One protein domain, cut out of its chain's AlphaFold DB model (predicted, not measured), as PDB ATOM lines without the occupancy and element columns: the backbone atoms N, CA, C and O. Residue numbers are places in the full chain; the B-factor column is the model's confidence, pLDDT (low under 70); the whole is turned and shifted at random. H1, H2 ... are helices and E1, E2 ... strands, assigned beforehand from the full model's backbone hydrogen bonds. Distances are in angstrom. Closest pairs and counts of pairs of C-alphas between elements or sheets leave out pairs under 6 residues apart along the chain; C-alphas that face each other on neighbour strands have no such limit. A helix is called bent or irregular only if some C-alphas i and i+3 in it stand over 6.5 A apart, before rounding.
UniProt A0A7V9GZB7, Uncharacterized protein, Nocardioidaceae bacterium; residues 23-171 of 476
ATOM      1  N   ASP A  23     170.611  99.612 235.146       97.44
ATOM      2  CA  ASP A  23     170.424 100.782 236.011       97.44
ATOM      3  C   ASP A  23     171.043 100.598 237.403       97.44
ATOM      4  O   ASP A  23     171.631 101.540 237.940       97.44
ATOM      5  N   ASP A  24     170.983  99.383 237.956       97.12
ATOM      6  CA  ASP A  24     171.634  99.043 239.226       97.12
ATOM      7  C   ASP A  24     173.168  99.175 239.138       97.12
ATOM      8  O   ASP A  24     173.827  99.523 240.121       97.12
ATOM      9  N   LEU A  25     173.748  98.910 237.960       97.88
ATOM     10  CA  LEU A  25     175.191  98.945 237.712       97.88
ATOM     11  C   LEU A  25     175.702 100.302 237.222       97.88
ATOM     12  O   LEU A  25     176.898 100.578 237.356       97.88
ATOM     13  N   LEU A  26     174.834 101.175 236.700       98.06
ATOM     14  CA  LEU A  26     175.228 102.483 236.164       98.06
ATOM     15  C   LEU A  26     176.051 103.341 237.141       98.06
ATOM     16  O   LEU A  26     177.016 103.960 236.686       98.06
ATOM     17  N   PRO A  27     175.763 103.410 238.459       97.44
ATOM     18  CA  PRO A  27     176.602 104.170 239.386       97.44
ATOM     19  C   PRO A  27     178.054 103.675 239.421       97.44
ATOM     20  O   PRO A  27     178.979 104.484 239.412       97.44
ATOM     21  N   VAL A  28     178.254 102.353 239.408       96.50
ATOM     22  CA  VAL A  28     179.589 101.741 239.373       96.50
ATOM     23  C   VAL A  28     180.228 101.957 238.003       96.50
ATOM     24  O   VAL A  28     181.393 102.337 237.931       96.50
ATOM     25  N   ALA A  29     179.470 101.798 236.916       97.56
ATOM     26  CA  ALA A  29     179.969 101.989 235.554       97.56
ATOM     27  C   ALA A  29     180.472 103.417 235.322       97.56
ATOM     28  O   ALA A  29     181.557 103.603 234.774       97.56
ATOM     29  N   ARG A  30     179.729 104.424 235.798       97.25
ATOM     30  CA  ARG A  30     180.134 105.837 235.752       97.25
ATOM     31  C   ARG A  30     181.421 106.075 236.529       97.25
ATOM     32  O   ARG A  30     182.313 106.748 236.024       97.25
ATOM     33  N   ASP A  31     181.549 105.489 237.721       95.38
ATOM     34  CA  ASP A  31     182.802 105.544 238.480       95.38
ATOM     35  C   ASP A  31     183.967 104.951 237.672       95.38
ATOM     36  O   ASP A  31     184.984 105.624 237.508       95.38
ATOM     37  N   ARG A  32     183.803 103.748 237.096       95.44
ATOM     38  CA  ARG A  32     184.843 103.082 236.281       95.44
ATOM     39  C   ARG A  32     185.236 103.900 235.061       95.44
ATOM     40  O   ARG A  32     186.424 104.057 234.787       95.44
ATOM     41  N   ALA A  33     184.246 104.454 234.367       95.75
ATOM     42  CA  ALA A  33     184.426 105.274 233.176       95.75
ATOM     43  C   ALA A  33     185.266 106.536 233.452       95.75
ATOM     44  O   ALA A  33     185.952 107.027 232.558       95.75
ATOM     45  N   HIS A  34     185.259 107.035 234.693       95.19
ATOM     46  CA  HIS A  34     186.051 108.189 235.119       95.19
ATOM     47  C   HIS A  34     187.446 107.850 235.667       95.19
ATOM     48  O   HIS A  34     188.252 108.770 235.842       95.19
ATOM     49  N   ARG A  35     187.762 106.574 235.924       95.19
ATOM     50  CA  ARG A  35     189.085 106.171 236.431       95.19
ATOM     51  C   ARG A  35     190.144 106.314 235.353       95.19
ATOM     52  O   ARG A  35     190.024 105.710 234.293       95.19
ATOM     53  N   TRP A  36     191.199 107.076 235.620       94.00
ATOM     54  CA  TRP A  36     192.320 107.298 234.691       94.00
ATOM     55  C   TRP A  36     193.613 106.618 235.147       94.00
ATOM     56  O   TRP A  36     194.562 106.492 234.369       94.00
ATOM     57  N   TYR A  37     193.667 106.181 236.404       93.38
ATOM     58  CA  TYR A  37     194.776 105.409 236.944       93.38
ATOM     59  C   TYR A  37     194.398 103.928 237.039       93.38
ATOM     60  O   TYR A  37     193.229 103.569 236.908       93.38
ATOM     61  N   SER A  38     195.387 103.062 237.276       86.88
ATOM     62  CA  SER A  38     195.290 101.593 237.276       86.88
ATOM     63  C   SER A  38     195.264 100.931 235.904       86.88
ATOM     64  O   SER A  38     195.025 101.567 234.875       86.88
ATOM     65  N   ARG A  39     195.461  99.605 235.910       86.25
ATOM     66  CA  ARG A  39     195.298  98.707 234.757       86.25
ATOM     67  C   ARG A  39     193.879  98.676 234.187       86.25
ATOM     68  O   ARG A  39     193.759  98.407 233.006       86.25
ATOM     69  N   ALA A  40     192.855  99.040 234.955       90.25
ATOM     70  CA  ALA A  40     191.462  99.002 234.505       90.25
ATOM     71  C   ALA A  40     190.880 100.375 234.122       90.25
ATOM     72  O   ALA A  40     189.749 100.440 233.657       90.25
ATOM     73  N   GLY A  41     191.617 101.474 234.335       92.31
ATOM     74  CA  GLY A  41     191.107 102.824 234.077       92.31
ATOM     75  C   GLY A  41     190.613 103.014 232.636       92.31
ATOM     76  O   GLY A  41     191.344 102.708 231.690       92.31
ATOM     77  N   LEU A  42     189.392 103.525 232.486       95.31
ATOM     78  CA  LEU A  42     188.728 103.772 231.199       95.31
ATOM     79  C   LEU A  42     188.808 105.240 230.749       95.31
ATOM     80  O   LEU A  42     188.430 105.569 229.631       95.31
ATOM     81  N   ALA A  43     189.285 106.144 231.599       93.31
ATOM     82  CA  ALA A  43     189.504 107.534 231.235       93.31
ATOM     83  C   ALA A  43     190.926 107.752 230.669       93.31
ATOM     84  O   ALA A  43     191.871 107.059 231.056       93.31
ATOM     85  N   PRO A  44     191.122 108.766 229.807       93.19
ATOM     86  CA  PRO A  44     190.102 109.675 229.291       93.19
ATOM     87  C   PRO A  44     189.276 109.054 228.154       93.19
ATOM     88  O   PRO A  44     189.821 108.411 227.259       93.19
ATOM     89  N   VAL A  45     187.973 109.343 228.172       92.75
ATOM     90  CA  VAL A  45     187.060 109.176 227.034       92.75
ATOM     91  C   VAL A  45     186.781 110.561 226.473       92.75
ATOM     92  O   VAL A  45     186.485 111.491 227.228       92.75
ATOM     93  N   HIS A  46     186.920 110.719 225.165       91.06
ATOM     94  CA  HIS A  46     186.781 111.998 224.488       91.06
ATOM     95  C   HIS A  46     185.510 112.032 223.645       91.06
ATOM     96  O   HIS A  46     185.073 111.023 223.094       91.06
ATOM     97  N   LYS A  47     184.953 113.238 223.471       93.81
ATOM     98  CA  LYS A  47     183.885 113.447 222.496       93.81
ATOM     99  C   LYS A  47     184.359 113.028 221.103       93.81
ATOM    100  O   LYS A  47     185.387 113.533 220.650       93.81
ATOM    101  N   GLY A  48     183.585 112.188 220.422       92.06
ATOM    102  CA  GLY A  48     183.952 111.670 219.104       92.06
ATOM    103  C   GLY A  48     184.704 110.342 219.136       92.06
ATOM    104  O   GLY A  48     185.062 109.836 218.072       92.06
ATOM    105  N   ASP A  49     184.973 109.781 220.323       96.19
ATOM    106  CA  ASP A  49     185.637 108.486 220.394       96.19
ATOM    107  C   ASP A  49     184.747 107.374 219.833       96.19
ATOM    108  O   ASP A  49     183.569 107.269 220.172       96.19
ATOM    109  N   LYS A  50     185.340 106.516 219.003       97.06
ATOM    110  CA  LYS A  50     184.770 105.224 218.618       97.06
ATOM    111  C   LYS A  50     185.516 104.149 219.380       97.06
ATOM    112  O   LYS A  50     186.686 103.876 219.084       97.06
ATOM    113  N   VAL A  51     184.860 103.603 220.393       97.62
ATOM    114  CA  VAL A  51     185.452 102.653 221.329       97.62
ATOM    115  C   VAL A  51     185.244 101.230 220.823       97.62
ATOM    116  O   VAL A  51     184.144 100.877 220.415       97.62
ATOM    117  N   LEU A  52     186.295 100.414 220.890       97.19
ATOM    118  CA  LEU A  52     186.229  98.966 220.735       97.19
ATOM    119  C   LEU A  52     186.678  98.285 222.029       97.19
ATOM    120  O   LEU A  52     187.760  98.573 222.548       97.19
ATOM    121  N   ILE A  53     185.878  97.344 222.515       97.50
ATOM    122  CA  ILE A  53     186.211  96.490 223.657       97.50
ATOM    123  C   ILE A  53     186.414  95.057 223.150       97.50
ATOM    124  O   ILE A  53     185.508  94.482 222.559       97.50
ATOM    125  N   LEU A  54     187.591  94.471 223.370       96.06
ATOM    126  CA  LEU A  54     187.808  93.044 223.113       96.06
ATOM    127  C   LEU A  54     187.514  92.245 224.390       96.06
ATOM    128  O   LEU A  54     188.174  92.460 225.409       96.06
ATOM    129  N   THR A  55     186.551  91.331 224.314       95.62
ATOM    130  CA  THR A  55     186.026  90.518 225.420       95.62
ATOM    131  C   THR A  55     186.305  89.029 225.207       95.62
ATOM    132  O   THR A  55     186.773  88.625 224.143       95.62
ATOM    133  N   TYR A  56     185.993  88.206 226.210       93.62
ATOM    134  CA  TYR A  56     186.038  86.744 226.116       93.62
ATOM    135  C   TYR A  56     184.633  86.121 226.196       93.62
ATOM    136  O   TYR A  56     183.701  86.808 226.624       93.62
ATOM    137  N   PRO A  57     184.476  84.824 225.843       92.50
ATOM    138  CA  PRO A  57     183.165  84.163 225.785       92.50
ATOM    139  C   PRO A  57     182.351  84.183 227.082       92.50
ATOM    140  O   PRO A  57     181.138  83.982 227.059       92.50
ATOM    141  N   ASP A  58     183.007  84.394 228.218       91.94
ATOM    142  CA  ASP A  58     182.416  84.494 229.550       91.94
ATOM    143  C   ASP A  58     182.124  85.941 229.993       91.94
ATOM    144  O   ASP A  58     181.833  86.173 231.167       91.94
ATOM    145  N   GLN A  59     182.157  86.912 229.073       95.94
ATOM    146  CA  GLN A  59     181.812  88.304 229.350       95.94
ATOM    147  C   GLN A  59     180.398  88.443 229.927       95.94
ATOM    148  O   GLN A  59     179.394  88.139 229.270       95.94
ATOM    149  N   ASP A  60     180.313  89.017 231.126       96.44
ATOM    150  CA  ASP A  60     179.056  89.412 231.745       96.44
ATOM    151  C   ASP A  60     178.408  90.533 230.920       96.44
ATOM    152  O   ASP A  60     178.940  91.644 230.802       96.44
ATOM    153  N   GLN A  61     177.264  90.220 230.311       97.12
ATOM    154  CA  GLN A  61     176.573  91.129 229.399       97.12
ATOM    155  C   GLN A  61     175.992  92.345 230.125       97.12
ATOM    156  O   GLN A  61     175.999  93.441 229.572       97.12
ATOM    157  N   LEU A  62     175.551  92.188 231.376       97.88
ATOM    158  CA  LEU A  62     174.987  93.293 232.148       97.88
ATOM    159  C   LEU A  62     176.067  94.329 232.478       97.88
ATOM    160  O   LEU A  62     175.837  95.535 232.371       97.88
ATOM    161  N   VAL A  63     177.262  93.853 232.839       97.88
ATOM    162  CA  VAL A  63     178.447  94.697 233.038       97.88
ATOM    163  C   VAL A  63     178.823  95.420 231.749       97.88
ATOM    164  O   VAL A  63     179.021  96.637 231.767       97.88
ATOM    165  N   LEU A  64     178.910  94.691 230.634       98.12
ATOM    166  CA  LEU A  64     179.297  95.256 229.345       98.12
ATOM    167  C   LEU A  64     178.330  96.362 228.904       98.12
ATOM    168  O   LEU A  64     178.767  97.451 228.524       98.12
ATOM    169  N   GLU A  65     177.024  96.119 229.017       98.38
ATOM    170  CA  GLU A  65     175.983  97.099 228.703       98.38
ATOM    171  C   GLU A  65     176.050  98.332 229.617       98.38
ATOM    172  O   GLU A  65     175.930  99.462 229.134       98.38
ATOM    173  N   ALA A  66     176.297  98.148 230.918       98.56
ATOM    174  CA  ALA A  66     176.437  99.255 231.863       98.56
ATOM    175  C   ALA A  66     177.669 100.122 231.568       98.56
ATOM    176  O   ALA A  66     177.571 101.353 231.554       98.56
ATOM    177  N   VAL A  67     178.820  99.503 231.284       98.25
ATOM    178  CA  VAL A  67     180.035 100.232 230.888       98.25
ATOM    179  C   VAL A  67     179.814 100.955 229.564       98.25
ATOM    180  O   VAL A  67     180.140 102.136 229.460       98.25
ATOM    181  N   ARG A  68     179.192 100.299 228.578       98.44
ATOM    182  CA  ARG A  68     178.820 100.922 227.303       98.44
ATOM    183  C   ARG A  68     177.976 102.177 227.508       98.44
ATOM    184  O   ARG A  68     178.304 103.222 226.949       98.44
ATOM    185  N   ALA A  69     176.930 102.099 228.328       98.38
ATOM    186  CA  ALA A  69     176.089 103.250 228.639       98.38
ATOM    187  C   ALA A  69     176.896 104.396 229.276       98.38
ATOM    188  O   ALA A  69     176.789 105.537 228.829       98.38
ATOM    189  N   ALA A  70     177.763 104.100 230.249       98.12
ATOM    190  CA  ALA A  70     178.602 105.110 230.893       98.12
ATOM    191  C   ALA A  70     179.600 105.774 229.924       98.12
ATOM    192  O   ALA A  70     179.777 106.989 229.960       98.12
ATOM    193  N   LEU A  71     180.228 105.014 229.023       98.25
ATOM    194  CA  LEU A  71     181.151 105.564 228.022       98.25
ATOM    195  C   LEU A  71     180.434 106.483 227.015       98.25
ATOM    196  O   LEU A  71     180.964 107.540 226.664       98.25
ATOM    197  N   LEU A  72     179.215 106.123 226.598       97.88
ATOM    198  CA  LEU A  72     178.367 106.972 225.751       97.88
ATOM    199  C   LEU A  72     177.948 108.261 226.480       97.88
ATOM    200  O   LEU A  72     177.966 109.336 225.880       97.88
ATOM    201  N   GLU A  73     177.640 108.197 227.781       96.94
ATOM    202  CA  GLU A  73     177.358 109.386 228.604       96.94
ATOM    203  C   GLU A  73     178.552 110.356 228.677       96.94
ATOM    204  O   GLU A  73     178.354 111.573 228.707       96.94
ATOM    205  N   LEU A  74     179.789 109.841 228.653       95.56
ATOM    206  CA  LEU A  74     181.013 110.656 228.606       95.56
ATOM    207  C   LEU A  74     181.297 111.274 227.229       95.56
ATOM    208  O   LEU A  74     182.172 112.136 227.114       95.56
ATOM    209  N   GLY A  75     180.538 110.889 226.201       95.75
ATOM    210  CA  GLY A  75     180.592 111.486 224.871       95.75
ATOM    211  C   GLY A  75     181.284 110.644 223.804       95.75
ATOM    212  O   GLY A  75     181.534 111.184 222.724       95.75
ATOM    213  N   ALA A  76     181.580 109.364 224.059       97.69
ATOM    214  CA  ALA A  76     181.912 108.449 222.968       97.69
ATOM    215  C   ALA A  76     180.779 108.470 221.922       97.69
ATOM    216  O   ALA A  76     179.601 108.436 222.280       97.69
ATOM    217  N   ASP A  77     181.132 108.552 220.641       97.69
ATOM    218  CA  ASP A  77     180.158 108.505 219.544       97.69
ATOM    219  C   ASP A  77     179.624 107.082 219.359       97.69
ATOM    220  O   ASP A  77     178.472 106.900 218.963       97.69
ATOM    221  N   ASP A  78     180.470 106.087 219.632       97.38
ATOM    222  CA  ASP A  78     180.122 104.677 219.528       97.38
ATOM    223  C   ASP A  78     180.949 103.816 220.484       97.38
ATOM    224  O   ASP A  78     182.089 104.150 220.823       97.38
ATOM    225  N   VAL A  79     180.367 102.695 220.898       97.81
ATOM    226  CA  VAL A  79     181.016 101.688 221.740       97.81
ATOM    227  C   VAL A  79     180.606 100.316 221.228       97.81
ATOM    228  O   VAL A  79     179.499  99.840 221.508       97.81
ATOM    229  N   ASP A  80     181.533  99.712 220.497       96.38
ATOM    230  CA  ASP A  80     181.460  98.353 219.984       96.38
ATOM    231  C   ASP A  80     182.232  97.396 220.890       96.38
ATOM    232  O   ASP A  80     183.141  97.781 221.636       96.38
ATOM    233  N   TRP A  81     181.919  96.113 220.760       96.44
ATOM    234  CA  TRP A  81     182.731  95.050 221.317       96.44
ATOM    235  C   TRP A  81     182.873  93.888 220.342       96.44
ATOM    236  O   TRP A  81     182.094  93.742 219.399       96.44
ATOM    237  N   LEU A  82     183.890  93.077 220.590       94.75
ATOM    238  CA  LEU A  82     184.145  91.820 219.907       94.75
ATOM    239  C   LEU A  82     184.473  90.759 220.934       94.75
ATOM    240  O   LEU A  82     185.261  91.016 221.845       94.75
ATOM    241  N   ASP A  83     183.969  89.558 220.711       93.81
ATOM    242  CA  ASP A  83     184.515  88.389 221.368       93.81
ATOM    243  C   ASP A  83     185.820  87.965 220.675       93.81
ATOM    244  O   ASP A  83     185.952  88.063 219.452       93.81
ATOM    245  N   VAL A  84     186.808  87.462 221.418       92.50
ATOM    246  CA  VAL A  84     188.037  86.916 220.812       92.50
ATOM    247  C   VAL A  84     187.754  85.810 219.778       92.50
ATOM    248  O   VAL A  84     188.521  85.639 218.827       92.50
ATOM    249  N   THR A  85     186.640  85.086 219.900       93.31
ATOM    250  CA  THR A  85     186.214  84.081 218.916       93.31
ATOM    251  C   THR A  85     185.768  84.698 217.587       93.31
ATOM    252  O   THR A  85     186.008  84.094 216.539       93.31
ATOM    253  N   ASP A  86     185.253  85.935 217.582       92.88
ATOM    254  CA  ASP A  86     184.877  86.667 216.359       92.88
ATOM    255  C   ASP A  86     186.094  86.993 215.481       92.88
ATOM    256  O   ASP A  86     185.977  87.173 214.265       92.88
ATOM    257  N   ILE A  87     187.283  87.045 216.090       91.25
ATOM    258  CA  ILE A  87     188.563  87.271 215.408       91.25
ATOM    259  C   ILE A  87     189.377  85.980 215.228       91.25
ATOM    260  O   ILE A  87     190.529  86.035 214.799       91.25
ATOM    261  N   GLY A  88     188.773  84.817 215.496       89.38
ATOM    262  CA  GLY A  88     189.348  83.501 215.215       89.38
ATOM    263  C   GLY A  88     190.190  82.900 216.340       89.38
ATOM    264  O   GLY A  88     190.935  81.952 216.084       89.38
ATOM    265  N   PHE A  89     190.098  83.424 217.565       88.38
ATOM    266  CA  PHE A  89     190.689  82.768 218.730       88.38
ATOM    267  C   PHE A  89     189.879  81.525 219.113       88.38
ATOM    268  O   PHE A  89     188.650  81.511 219.014       88.38
ATOM    269  N   ALA A  90     190.559  80.460 219.532       85.69
ATOM    270  CA  ALA A  90     189.894  79.219 219.904       85.69
ATOM    271  C   ALA A  90     189.227  79.356 221.277       85.69
ATOM    272  O   ALA A  90     189.861  79.765 222.246       85.69
ATOM    273  N   GLN A  91     187.958  78.965 221.374       83.69
ATOM    274  CA  GLN A  91     187.296  78.861 222.667       83.69
ATOM    275  C   GLN A  91     187.874  77.679 223.452       83.69
ATOM    276  O   GLN A  91     187.883  76.543 222.969       83.69
ATOM    277  N   GLN A  92     188.307  77.945 224.679       88.44
ATOM    278  CA  GLN A  92     188.816  76.949 225.610       88.44
ATOM    279  C   GLN A  92     188.383  77.315 227.032       88.44
ATOM    280  O   GLN A  92     188.224  78.490 227.355       88.44
ATOM    281  N   GLU A  93     188.162  76.301 227.867       92.50
ATOM    282  CA  GLU A  93     187.985  76.484 229.306       92.50
ATOM    283  C   GLU A  93     189.323  76.251 230.009       92.50
ATOM    284  O   GLU A  93     190.050  75.298 229.705       92.50
ATOM    285  N   TYR A  94     189.629  77.128 230.952       94.56
ATOM    286  CA  TYR A  94     190.874  77.151 231.692       94.56
ATOM    287  C   TYR A  94     190.624  77.031 233.192       94.56
ATOM    288  O   TYR A  94     189.662  77.587 233.723       94.56
ATOM    289  N   SER A  95     191.531  76.338 233.881       96.25
ATOM    290  CA  SER A  95     191.501  76.161 235.332       96.25
ATOM    291  C   SER A  95     192.823  76.572 235.968       96.25
ATOM    292  O   SER A  95     193.890  76.292 235.418       96.25
ATOM    293  N   ALA A  96     192.768  77.184 237.154       96.81
ATOM    294  CA  ALA A  96     193.938  77.410 238.003       96.81
ATOM    295  C   ALA A  96     194.512  76.119 238.616       96.81
ATOM    296  O   ALA A  96     195.587  76.154 239.212       96.81
ATOM    297  N   ALA A  97     193.843  74.970 238.466       97.25
ATOM    298  CA  ALA A  97     194.443  73.675 238.798       97.25
ATOM    299  C   ALA A  97     195.564  73.297 237.812       97.25
ATOM    300  O   ALA A  97     196.435  72.487 238.123       97.25
ATOM    301  N   ASP A  98     195.571  73.922 236.632       96.88
ATOM    302  CA  ASP A  98     196.529  73.673 235.566       96.88
ATOM    303  C   ASP A  98     197.634  74.736 235.531       96.88
ATOM    304  O   ASP A  98     197.951  75.271 234.469       96.88
ATOM    305  N   GLY A  99     198.260  75.032 236.677       96.38
ATOM    306  CA  GLY A  99     199.350  76.019 236.758       96.38
ATOM    307  C   GLY A  99     200.545  75.710 235.841       96.38
ATOM    308  O   GLY A  99     201.323  76.592 235.496       96.38
ATOM    309  N   TRP A 100     200.675  74.467 235.371       97.00
ATOM    310  CA  TRP A 100     201.680  74.069 234.384       97.00
ATOM    311  C   TRP A 100     201.471  74.696 232.989       97.00
ATOM    312  O   TRP A 100     202.409  74.709 232.187       97.00
ATOM    313  N   ARG A 101     200.272  75.227 232.694       95.38
ATOM    314  CA  ARG A 101     199.917  75.788 231.380       95.38
ATOM    315  C   ARG A 101     200.680  77.038 231.003       95.38
ATOM    316  O   ARG A 101     200.853  77.297 229.818       95.38
ATOM    317  N   GLU A 102     201.184  77.790 231.976       93.81
ATOM    318  CA  GLU A 102     201.996  78.974 231.693       93.81
ATOM    319  C   GLU A 102     203.170  78.670 230.745       93.81
ATOM    320  O   GLU A 102     203.552  79.510 229.929       93.81
ATOM    321  N   ILE A 103     203.696  77.443 230.805       94.44
ATOM    322  CA  ILE A 103     204.741  76.961 229.903       94.44
ATOM    323  C   ILE A 103     204.152  76.524 228.560       94.44
ATOM    324  O   ILE A 103     204.582  77.008 227.513       94.44
ATOM    325  N   THR A 104     203.169  75.620 228.566       92.38
ATOM    326  CA  THR A 104     202.658  74.997 227.332       92.38
ATOM    327  C   THR A 104     201.916  75.971 226.432       92.38
ATOM    328  O   THR A 104     202.061  75.911 225.215       92.38
ATOM    329  N   ASP A 105     201.167  76.903 227.016       88.94
ATOM    330  CA  ASP A 105     200.342  77.852 226.267       88.94
ATOM    331  C   ASP A 105     201.203  78.945 225.615       88.94
ATOM    332  O   ASP A 105     200.736  79.677 224.744       88.94
ATOM    333  N   LYS A 106     202.472  79.074 226.029       85.25
ATOM    334  CA  LYS A 106     203.403  80.091 225.530       85.25
ATOM    335  C   LYS A 106     204.461  79.551 224.597       85.25
ATOM    336  O   LYS A 106     204.727  80.181 223.571       85.25
ATOM    337  N   LEU A 107     205.081  78.432 224.956       90.31
ATOM    338  CA  LEU A 107     206.304  77.990 224.302       90.31
ATOM    339  C   LEU A 107     206.104  77.774 222.799       90.31
ATOM    340  O   LEU A 107     206.825  78.375 222.003       90.31
ATOM    341  N   ASP A 108     205.093  76.996 222.415       87.75
ATOM    342  CA  ASP A 108     204.840  76.661 221.010       87.75
ATOM    343  C   ASP A 108     204.403  77.884 220.193       87.75
ATOM    344  O   ASP A 108     204.812  78.045 219.042       87.75
ATOM    345  N   LEU A 109     203.621  78.795 220.786       84.50
ATOM    346  CA  LEU A 109     203.225  80.038 220.116       84.50
ATOM    347  C   LEU A 109     204.452  80.886 219.752       84.50
ATOM    348  O   LEU A 109     204.532  81.413 218.643       84.50
ATOM    349  N   MET A 110     205.423  81.001 220.658       87.62
ATOM    350  CA  MET A 110     206.639  81.772 220.397       87.62
ATOM    351  C   MET A 110     207.579  81.060 219.428       87.62
ATOM    352  O   MET A 110     208.015  81.644 218.440       87.62
ATOM    353  N   VAL A 111     207.885  79.797 219.713       89.88
ATOM    354  CA  VAL A 111     208.947  79.044 219.040       89.88
ATOM    355  C   VAL A 111     208.510  78.577 217.654       89.88
ATOM    356  O   VAL A 111     209.224  78.778 216.672       89.88
ATOM    357  N   GLU A 112     207.318  77.990 217.556       86.50
ATOM    358  CA  GLU A 112     206.842  77.363 216.319       86.50
ATOM    359  C   GLU A 112     206.055  78.352 215.451       86.50
ATOM    360  O   GLU A 112     206.146  78.318 214.224       86.50
ATOM    361  N   GLN A 113     205.296  79.266 216.070       82.31
ATOM    362  CA  GLN A 113     204.436  80.214 215.340       82.31
ATOM    363  C   GLN A 113     205.027  81.629 215.229       82.31
ATOM    364  O   GLN A 113     204.491  82.455 214.487       82.31
ATOM    365  N   GLY A 114     206.130  81.924 215.930       78.88
ATOM    366  CA  GLY A 114     206.779  83.238 215.907       78.88
ATOM    367  C   GLY A 114     205.920  84.362 216.498       78.88
ATOM    368  O   GLY A 114     206.084  85.523 216.115       78.88
ATOM    369  N   ILE A 115     204.963  84.027 217.371       79.94
ATOM    370  CA  ILE A 115     204.087  84.995 218.036       79.94
ATOM    371  C   ILE A 115     204.855  85.627 219.199       79.94
ATOM    372  O   ILE A 115     205.222  84.943 220.145       79.94
ATOM    373  N   GLU A 116     205.052  86.948 219.153       73.88
ATOM    374  CA  GLU A 116     205.883  87.667 220.137       73.88
ATOM    375  C   GLU A 116     205.320  87.637 221.574       73.88
ATOM    376  O   GLU A 116     206.089  87.759 222.525       73.88
ATOM    377  N   PHE A 117     203.994  87.535 221.758       72.31
ATOM    378  CA  PHE A 117     203.379  87.626 223.093       72.31
ATOM    379  C   PHE A 117     202.088  86.838 223.278       72.31
ATOM    380  O   PHE A 117     202.027  85.929 224.106       72.31
ATOM    381  N   CYS A 118     201.021  87.221 222.580       78.81
ATOM    382  CA  CYS A 118     199.732  86.556 222.684       78.81
ATOM    383  C   CYS A 118     199.021  86.588 221.332       78.81
ATOM    384  O   CYS A 118     199.187  87.523 220.541       78.81
ATOM    385  N   GLN A 119     198.286  85.519 221.052       84.44
ATOM    386  CA  GLN A 119     197.658  85.285 219.758       84.44
ATOM    387  C   GLN A 119     196.538  86.304 219.503       84.44
ATOM    388  O   GLN A 119     196.405  86.822 218.396       84.44
ATOM    389  N   GLU A 120     195.795  86.656 220.548       88.44
ATOM    390  CA  GLU A 120     194.696  87.619 220.559       88.44
ATOM    391  C   GLU A 120     195.150  88.993 220.051       88.44
ATOM    392  O   GLU A 120     194.471  89.613 219.236       88.44
ATOM    393  N   ALA A 121     196.335  89.454 220.465       87.94
ATOM    394  CA  ALA A 121     196.870  90.742 220.034       87.94
ATOM    395  C   ALA A 121     197.216  90.748 218.536       87.94
ATOM    396  O   ALA A 121     196.967  91.743 217.854       87.94
ATOM    397  N   THR A 122     197.736  89.636 218.004       86.50
ATOM    398  CA  THR A 122     197.994  89.471 216.564       86.50
ATOM    399  C   THR A 122     196.698  89.418 215.754       86.50
ATOM    400  O   THR A 122     196.624  90.006 214.674       86.50
ATOM    401  N   LEU A 123     195.666  88.739 216.257       89.69
ATOM    402  CA  LEU A 123     194.359  88.667 215.599       89.69
ATOM    403  C   LEU A 123     193.651  90.028 215.603       89.69
ATOM    404  O   LEU A 123     193.138  90.457 214.568       89.69
ATOM    405  N   LEU A 124     193.705  90.752 216.725       91.69
ATOM    406  CA  LEU A 124     193.150  92.098 216.843       91.69
ATOM    407  C   LEU A 124     193.839  93.079 215.889       91.69
ATOM    408  O   LEU A 124     193.162  93.887 215.259       91.69
ATOM    409  N   GLN A 125     195.166  92.996 215.747       90.19
ATOM    410  CA  GLN A 125     195.896  93.824 214.785       90.19
ATOM    411  C   GLN A 125     195.332  93.655 213.368       90.19
ATOM    412  O   GLN A 125     194.969  94.643 212.735       90.19
ATOM    413  N   ARG A 126     195.197  92.407 212.896       89.19
ATOM    414  CA  ARG A 126     194.643  92.106 211.563       89.19
ATOM    415  C   ARG A 126     193.214  92.623 211.415       89.19
ATOM    416  O   ARG A 126     192.870  93.203 210.392       89.19
ATOM    417  N   TYR A 127     192.389  92.458 212.450       91.12
ATOM    418  CA  TYR A 127     191.020  92.973 212.453       91.12
ATOM    419  C   TYR A 127     190.969  94.499 212.265       91.12
ATOM    420  O   TYR A 127     190.142  94.995 211.498       91.12
ATOM    421  N   LEU A 128     191.851  95.235 212.949       91.44
ATOM    422  CA  LEU A 128     191.920  96.698 212.889       91.44
ATOM    423  C   LEU A 128     192.528  97.223 211.577       91.44
ATOM    424  O   LEU A 128     192.183  98.327 211.156       91.44
ATOM    425  N   GLU A 129     193.395  96.451 210.917       88.00
ATOM    426  CA  GLU A 129     193.947  96.786 209.593       88.00
ATOM    427  C   GLU A 129     192.850  96.831 208.512       88.00
ATOM    428  O   GLU A 129     192.839  97.746 207.687       88.00
ATOM    429  N   ASP A 130     191.878  95.914 208.569       84.06
ATOM    430  CA  ASP A 130     190.748  95.854 207.627       84.06
ATOM    431  C   ASP A 130     189.588  96.800 207.993       84.06
ATOM    432  O   ASP A 130     188.704  97.073 207.174       84.06
ATOM    433  N   ARG A 131     189.554  97.291 209.237       82.75
ATOM    434  CA  ARG A 131     188.464  98.111 209.786       82.75
ATOM    435  C   ARG A 131     189.020  99.303 210.551       82.75
ATOM    436  O   ARG A 131     189.126  99.314 211.775       82.75
ATOM    437  N   THR A 132     189.336 100.351 209.801       76.62
ATOM    438  CA  THR A 132     189.814 101.614 210.366       76.62
ATOM    439  C   THR A 132     188.670 102.410 210.992       76.62
ATOM    440  O   THR A 132     187.588 102.490 210.411       76.62
ATOM    441  N   GLY A 133     188.922 103.092 212.108       87.75
ATOM    442  CA  GLY A 133     187.993 104.091 212.648       87.75
ATOM    443  C   GLY A 133     187.863 104.094 214.164       87.75
ATOM    444  O   GLY A 133     187.421 105.102 214.707       87.75
ATOM    445  N   TYR A 134     188.278 103.021 214.842       94.12
ATOM    446  CA  TYR A 134     188.346 103.000 216.301       94.12
ATOM    447  C   TYR A 134     189.452 103.930 216.803       94.12
ATOM    448  O   TYR A 134     190.599 103.857 216.360       94.12
ATOM    449  N   THR A 135     189.102 104.812 217.734       94.44
ATOM    450  CA  THR A 135     190.014 105.798 218.345       94.44
ATOM    451  C   THR A 135     190.382 105.433 219.782       94.44
ATOM    452  O   THR A 135     191.273 106.047 220.383       94.44
ATOM    453  N   ALA A 136     189.707 104.428 220.339       95.44
ATOM    454  CA  ALA A 136     189.943 103.893 221.664       95.44
ATOM    455  C   ALA A 136     189.734 102.375 221.665       95.44
ATOM    456  O   ALA A 136     188.688 101.896 221.243       95.44
ATOM    457  N   VAL A 137     190.726 101.622 222.139       95.75
ATOM    458  CA  VAL A 137     190.657 100.160 222.252       95.75
ATOM    459  C   VAL A 137     190.973  99.727 223.682       95.75
ATOM    460  O   VAL A 137     192.009 100.127 224.227       95.75
ATOM    461  N   TYR A 138     190.108  98.890 224.255       96.31
ATOM    462  CA  TYR A 138     190.323  98.200 225.528       96.31
ATOM    463  C   TYR A 138     190.501  96.704 225.288       96.31
ATOM    464  O   TYR A 138     189.670  96.090 224.622       96.31
ATOM    465  N   SER A 139     191.597  96.117 225.779       93.94
ATOM    466  CA  SER A 139     191.891  94.704 225.508       93.94
ATOM    467  C   SER A 139     192.893  94.070 226.476       93.94
ATOM    468  O   SER A 139     193.850  94.716 226.913       93.94
ATOM    469  N   GLY A 140     192.675  92.784 226.773       90.06
ATOM    470  CA  GLY A 140     193.529  91.934 227.604       90.06
ATOM    471  C   GLY A 140     193.609  92.362 229.069       90.06
ATOM    472  O   GLY A 140     193.237  93.478 229.413       90.06
ATOM    473  N   GLU A 141     194.171  91.508 229.925       87.69
ATOM    474  CA  GLU A 141     194.310  91.777 231.371       87.69
ATOM    475  C   GLU A 141     195.717  92.265 231.773       87.69
ATOM    476  O   GLU A 141     195.946  92.810 232.855       87.69
ATOM    477  N   ALA A 142     196.693  92.100 230.879       86.12
ATOM    478  CA  ALA A 142     198.071  92.537 231.074       86.12
ATOM    479  C   ALA A 142     198.739  92.927 229.752       86.12
ATOM    480  O   ALA A 142     198.079  93.111 228.734       86.12
ATOM    481  N   GLY A 143     200.061  93.116 229.778       82.62
ATOM    482  CA  GLY A 143     200.844  93.319 228.563       82.62
ATOM    483  C   GLY A 143     200.561  94.625 227.818       82.62
ATOM    484  O   GLY A 143     200.632  94.644 226.595       82.62
ATOM    485  N   ARG A 144     200.257  95.734 228.513       85.62
ATOM    486  CA  ARG A 144     199.976  97.045 227.882       85.62
ATOM    487  C   ARG A 144     200.953  97.437 226.762       85.62
ATOM    488  O   ARG A 144     200.470  97.906 225.734       85.62
ATOM    489  N   PRO A 145     202.288  97.274 226.903       81.38
ATOM    490  CA  PRO A 145     203.205  97.595 225.810       81.38
ATOM    491  C   PRO A 145     202.946  96.759 224.548       81.38
ATOM    492  O   PRO A 145     203.032  97.297 223.448       81.38
ATOM    493  N   HIS A 146     202.562  95.485 224.696       81.12
ATOM    494  CA  HIS A 146     202.215  94.602 223.579       81.12
ATOM    495  C   HIS A 146     200.973  95.119 222.850       81.12
ATOM    496  O   HIS A 146     201.033  95.376 221.652       81.12
ATOM    497  N   TRP A 147     199.881  95.376 223.576       88.44
ATOM    498  CA  TRP A 147     198.643  95.880 222.975       88.44
ATOM    499  C   TRP A 147     198.810  97.252 222.315       88.44
ATOM    500  O   TRP A 147     198.285  97.496 221.234       88.44
ATOM    501  N   ARG A 148     199.608  98.154 222.904       87.44
ATOM    502  CA  ARG A 148     199.914  99.450 222.269       87.44
ATOM    503  C   ARG A 148     200.588  99.293 220.906       87.44
ATOM    504  O   ARG A 148     200.315 100.099 220.016       87.44
ATOM    505  N   ARG A 149     201.455  98.286 220.744       80.19
ATOM    506  CA  ARG A 149     202.129  97.994 219.467       80.19
ATOM    507  C   ARG A 149     201.159  97.414 218.435       80.19
ATOM    508  O   ARG A 149     201.330  97.705 217.258       80.19
ATOM    509  N   THR A 150     200.150  96.646 218.856       81.00
ATOM    510  CA  THR A 150     199.211  95.982 217.935       81.00
ATOM    511  C   THR A 150     198.080  96.879 217.440       81.00
ATOM    512  O   THR A 150     197.619  96.704 216.318       81.00
ATOM    513  N   THR A 151     197.642  97.870 218.218       83.50
ATOM    514  CA  THR A 151     196.470  98.693 217.860       83.50
ATOM    515  C   THR A 151     196.823 100.047 217.223       83.50
ATOM    516  O   THR A 151     196.034 100.989 217.330       83.50
ATOM    517  N   SER A 152     198.027 100.227 216.668       77.19
ATOM    518  CA  SER A 152     198.464 101.492 216.035       77.19
ATOM    519  C   SER A 152     198.233 102.755 216.890       77.19
ATOM    520  O   SER A 152     197.887 103.819 216.381       77.19
ATOM    521  N   GLY A 153     198.391 102.642 218.214       80.50
ATOM    522  CA  GLY A 153     198.207 103.753 219.158       80.50
ATOM    523  C   GLY A 153     196.777 103.986 219.665       80.50
ATOM    524  O   GLY A 153     196.611 104.778 220.590       80.50
ATOM    525  N   ALA A 154     195.764 103.277 219.150       90.56
ATOM    526  CA  ALA A 154     194.384 103.378 219.646       90.56
ATOM    527  C   ALA A 154     194.176 102.742 221.038       90.56
ATOM    528  O   ALA A 154     193.175 103.018 221.699       90.56
ATOM    529  N   PHE A 155     195.112 101.911 221.509       93.50
ATOM    530  CA  PHE A 155     195.038 101.256 222.810       93.50
ATOM    531  C   PHE A 155     194.990 102.282 223.939       93.50
ATOM    532  O   PHE A 155     195.922 103.074 224.138       93.50
ATOM    533  N   ARG A 156     193.915 102.214 224.721       93.50
ATOM    534  CA  ARG A 156     193.723 103.034 225.914       93.50
ATOM    535  C   ARG A 156     194.184 102.282 227.143       93.50
ATOM    536  O   ARG A 156     195.095 102.758 227.827       93.50
ATOM    537  N   ASN A 157     193.616 101.102 227.389       94.00
ATOM    538  CA  ASN A 157     193.964 100.306 228.555       94.00
ATOM    539  C   ASN A 157     193.554  98.830 228.448       94.00
ATOM    540  O   ASN A 157     192.977  98.398 227.455       94.00
ATOM    541  N   ASN A 158     193.866  98.058 229.487       94.06
ATOM    542  CA  ASN A 158     193.390  96.693 229.643       94.06
ATOM    543  C   ASN A 158     191.875  96.653 229.908       94.06
ATOM    544  O   ASN A 158     191.315  97.584 230.488       94.06
ATOM    545  N   TRP A 159     191.225  95.573 229.479       95.12
ATOM    546  CA  TRP A 159     189.826  95.287 229.787       95.12
ATOM    547  C   TRP A 159     189.775  94.275 230.934       95.12
ATOM    548  O   TRP A 159     190.056  93.100 230.736       95.12
ATOM    549  N   LEU A 160     189.461  94.751 232.143       93.38
ATOM    550  CA  LEU A 160     189.419  93.947 233.378       93.38
ATOM    551  C   LEU A 160     187.989  93.751 233.912       93.38
ATOM    552  O   LEU A 160     187.795  93.330 235.050       93.38
ATOM    553  N   TYR A 161     186.977  94.078 233.106       94.88
ATOM    554  CA  TYR A 161     185.559  94.045 233.485       94.88
ATOM    555  C   TYR A 161     184.808  92.905 232.788       94.88
ATOM    556  O   TYR A 161     183.654  93.052 232.387       94.88
ATOM    557  N   ASN A 162     185.484  91.766 232.624       92.81
ATOM    558  CA  ASN A 162     184.911  90.597 231.968       92.81
ATOM    559  C   ASN A 162     183.829  89.924 232.825       92.81
ATOM    560  O   ASN A 162     182.838  89.447 232.294       92.81
ATOM    561  N   SER A 163     183.968  89.932 234.153       92.94
ATOM    562  CA  SER A 163     182.994  89.340 235.078       92.94
ATOM    563  C   SER A 163     182.312  90.386 235.964       92.94
ATOM    564  O   SER A 163     182.843  91.477 236.208       92.94
ATOM    565  N   TYR A 164     181.149  90.013 236.508       94.94
ATOM    566  CA  TYR A 164     180.467  90.776 237.554       94.94
ATOM    567  C   TYR A 164     181.385  91.033 238.756       94.94
ATOM    568  O   TYR A 164     181.503  92.172 239.206       94.94
ATOM    569  N   GLU A 165     182.071  89.988 239.234       93.31
ATOM    570  CA  GLU A 165     183.013  90.047 240.355       93.31
ATOM    571  C   GLU A 165     184.076  91.135 240.147       93.31
ATOM    572  O   GLU A 165     184.225  92.036 240.979       93.31
ATOM    573  N   SER A 166     184.789  91.095 239.018       91.75
ATOM    574  CA  SER A 166     185.852  92.059 238.731       91.75
ATOM    575  C   SER A 166     185.290  93.480 238.604       91.75
ATOM    576  O   SER A 166     185.923  94.438 239.051       91.75
ATOM    577  N   PHE A 167     184.079  93.645 238.067       95.19
ATOM    578  CA  PHE A 167     183.431  94.949 237.923       95.19
ATOM    579  C   PHE A 167     183.078  95.617 239.262       95.19
ATOM    580  O   PHE A 167     183.415  96.790 239.485       95.19
ATOM    581  N   ILE A 168     182.454  94.870 240.181       94.31
ATOM    582  CA  ILE A 168     182.068  95.389 241.503       94.31
ATOM    583  C   ILE A 168     183.238  95.454 242.496       94.31
ATOM    584  O   ILE A 168     183.138  96.130 243.522       94.31
ATOM    585  N   SER A 169     184.357  94.793 242.191       94.12
ATOM    586  CA  SER A 169     185.541  94.750 243.048       94.12
ATOM    587  C   SER A 169     186.064  96.135 243.424       94.12
ATOM    588  O   SER A 169     186.225  97.034 242.589       94.12
ATOM    589  N   ARG A 170     186.440  96.294 244.698       94.38
ATOM    590  CA  ARG A 170     187.120  97.504 245.179       94.38
ATOM    591  C   ARG A 170     188.524  97.658 244.591       94.38
ATOM    592  O   ARG A 170     189.043  98.774 244.626       94.38
ATOM    593  N   SER A 171     189.088  96.610 243.972       93.31
ATOM    594  CA  SER A 171     190.334  96.662 243.178       93.31
ATOM    595  C   SER A 171     190.334  97.797 242.167       93.31
ATOM    596  O   SER A 171     191.363  98.429 241.942       93.31
TER     597      SER A 171
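AT A GLANCE: This is residues 23 to 171 of the 476 residues of an uncharacterized protein of Nocardioidaceae bacterium (UniProt A0A7V9GZB7). A small twisted sheet of four parallel strands has H2 packed over one face along its E2 edge, with H1 on H2's far side, and H6 packed on its E4 edge, with H5 on H6. H4 lies away from this body beyond a long loop, and residues 94 to 104 stick out. The printed part has 149 residues, in the order H1 E1 H2 E2 H3 H4 H5 E3 H6 E4 H7, seven helices and four strands, class mixed; the sheet's order is E2 E1 E3 E4. The whole is compact, with a radius of gyration of the C-alphas of 15.6 A and spans of 45 by 36 by 26 A.

HOW THE PARTS SIT: H1, residues 23 to 34, touches H2, residues 61 to 73, at a steep tilt of 57 degrees, the same way; their closest C-alphas, of Ala 29 and Val 67, are 5.0 A apart. E1, residues 50 to 55, and E2, residues 78 to 83, are parallel neighbours, with N 53 and O 80 at 2.9 A. E1, H2 and E2 form a strand-helix-strand unit, two parallel neighbour strands with a helix between, its crossover right-handed. H2 is over E2 at a height over the sheet of 9.3 A, running along the strands. H3, residues 84 to 87, touches H5, residues 119 to 130, closest at the C-alphas of Ile 87 and Leu 123, 6.0 A. H4, residues 101 to 111, touches no helix. E3, residues 136 to 138, is parallel to E1, with N 52 and O 136 at 2.8 A, and to E4, residues 155 to 157, with N 156 and O 137 at 2.9 A. E3, H6, residues 144 to 150, and E4 form a second such unit, also right-handed. H5, with residues 121 to 125 alone, touches H6, closest at the C-alphas of Gln 125 and Thr 150, 5.1 A. H7, residues 164 to 168, is close to but not clearly touching H1. Every O i to N i+4 pair is within hydrogen-bond range in H2, H5, H6 and H7; H1 has 6 of 8 and H4 4 of 7, and H3 is too short for one.

IN THESE COORDINATES: H1 begins at C-alpha 23, (170.424, 100.782, 236.011), and H7 ends at C-alpha 168, (182.068, 95.389, 241.503). From first to last C-alpha H2 measures 18.3 A, H5 17.5 A and E2 17.0 A. H1 and H4 are irregular: C-alphas 24 and 27 are 7.1 A apart, and 105 and 108 7.0 A.

THE WHOLE: The C-alphas of Asp 23 and Glu 112, the two farthest apart, are 47.6 A apart. The printed part has no cut; the links H1 to E1 and H3 to H4 are long. No printed residue is under 70 in pLDDT.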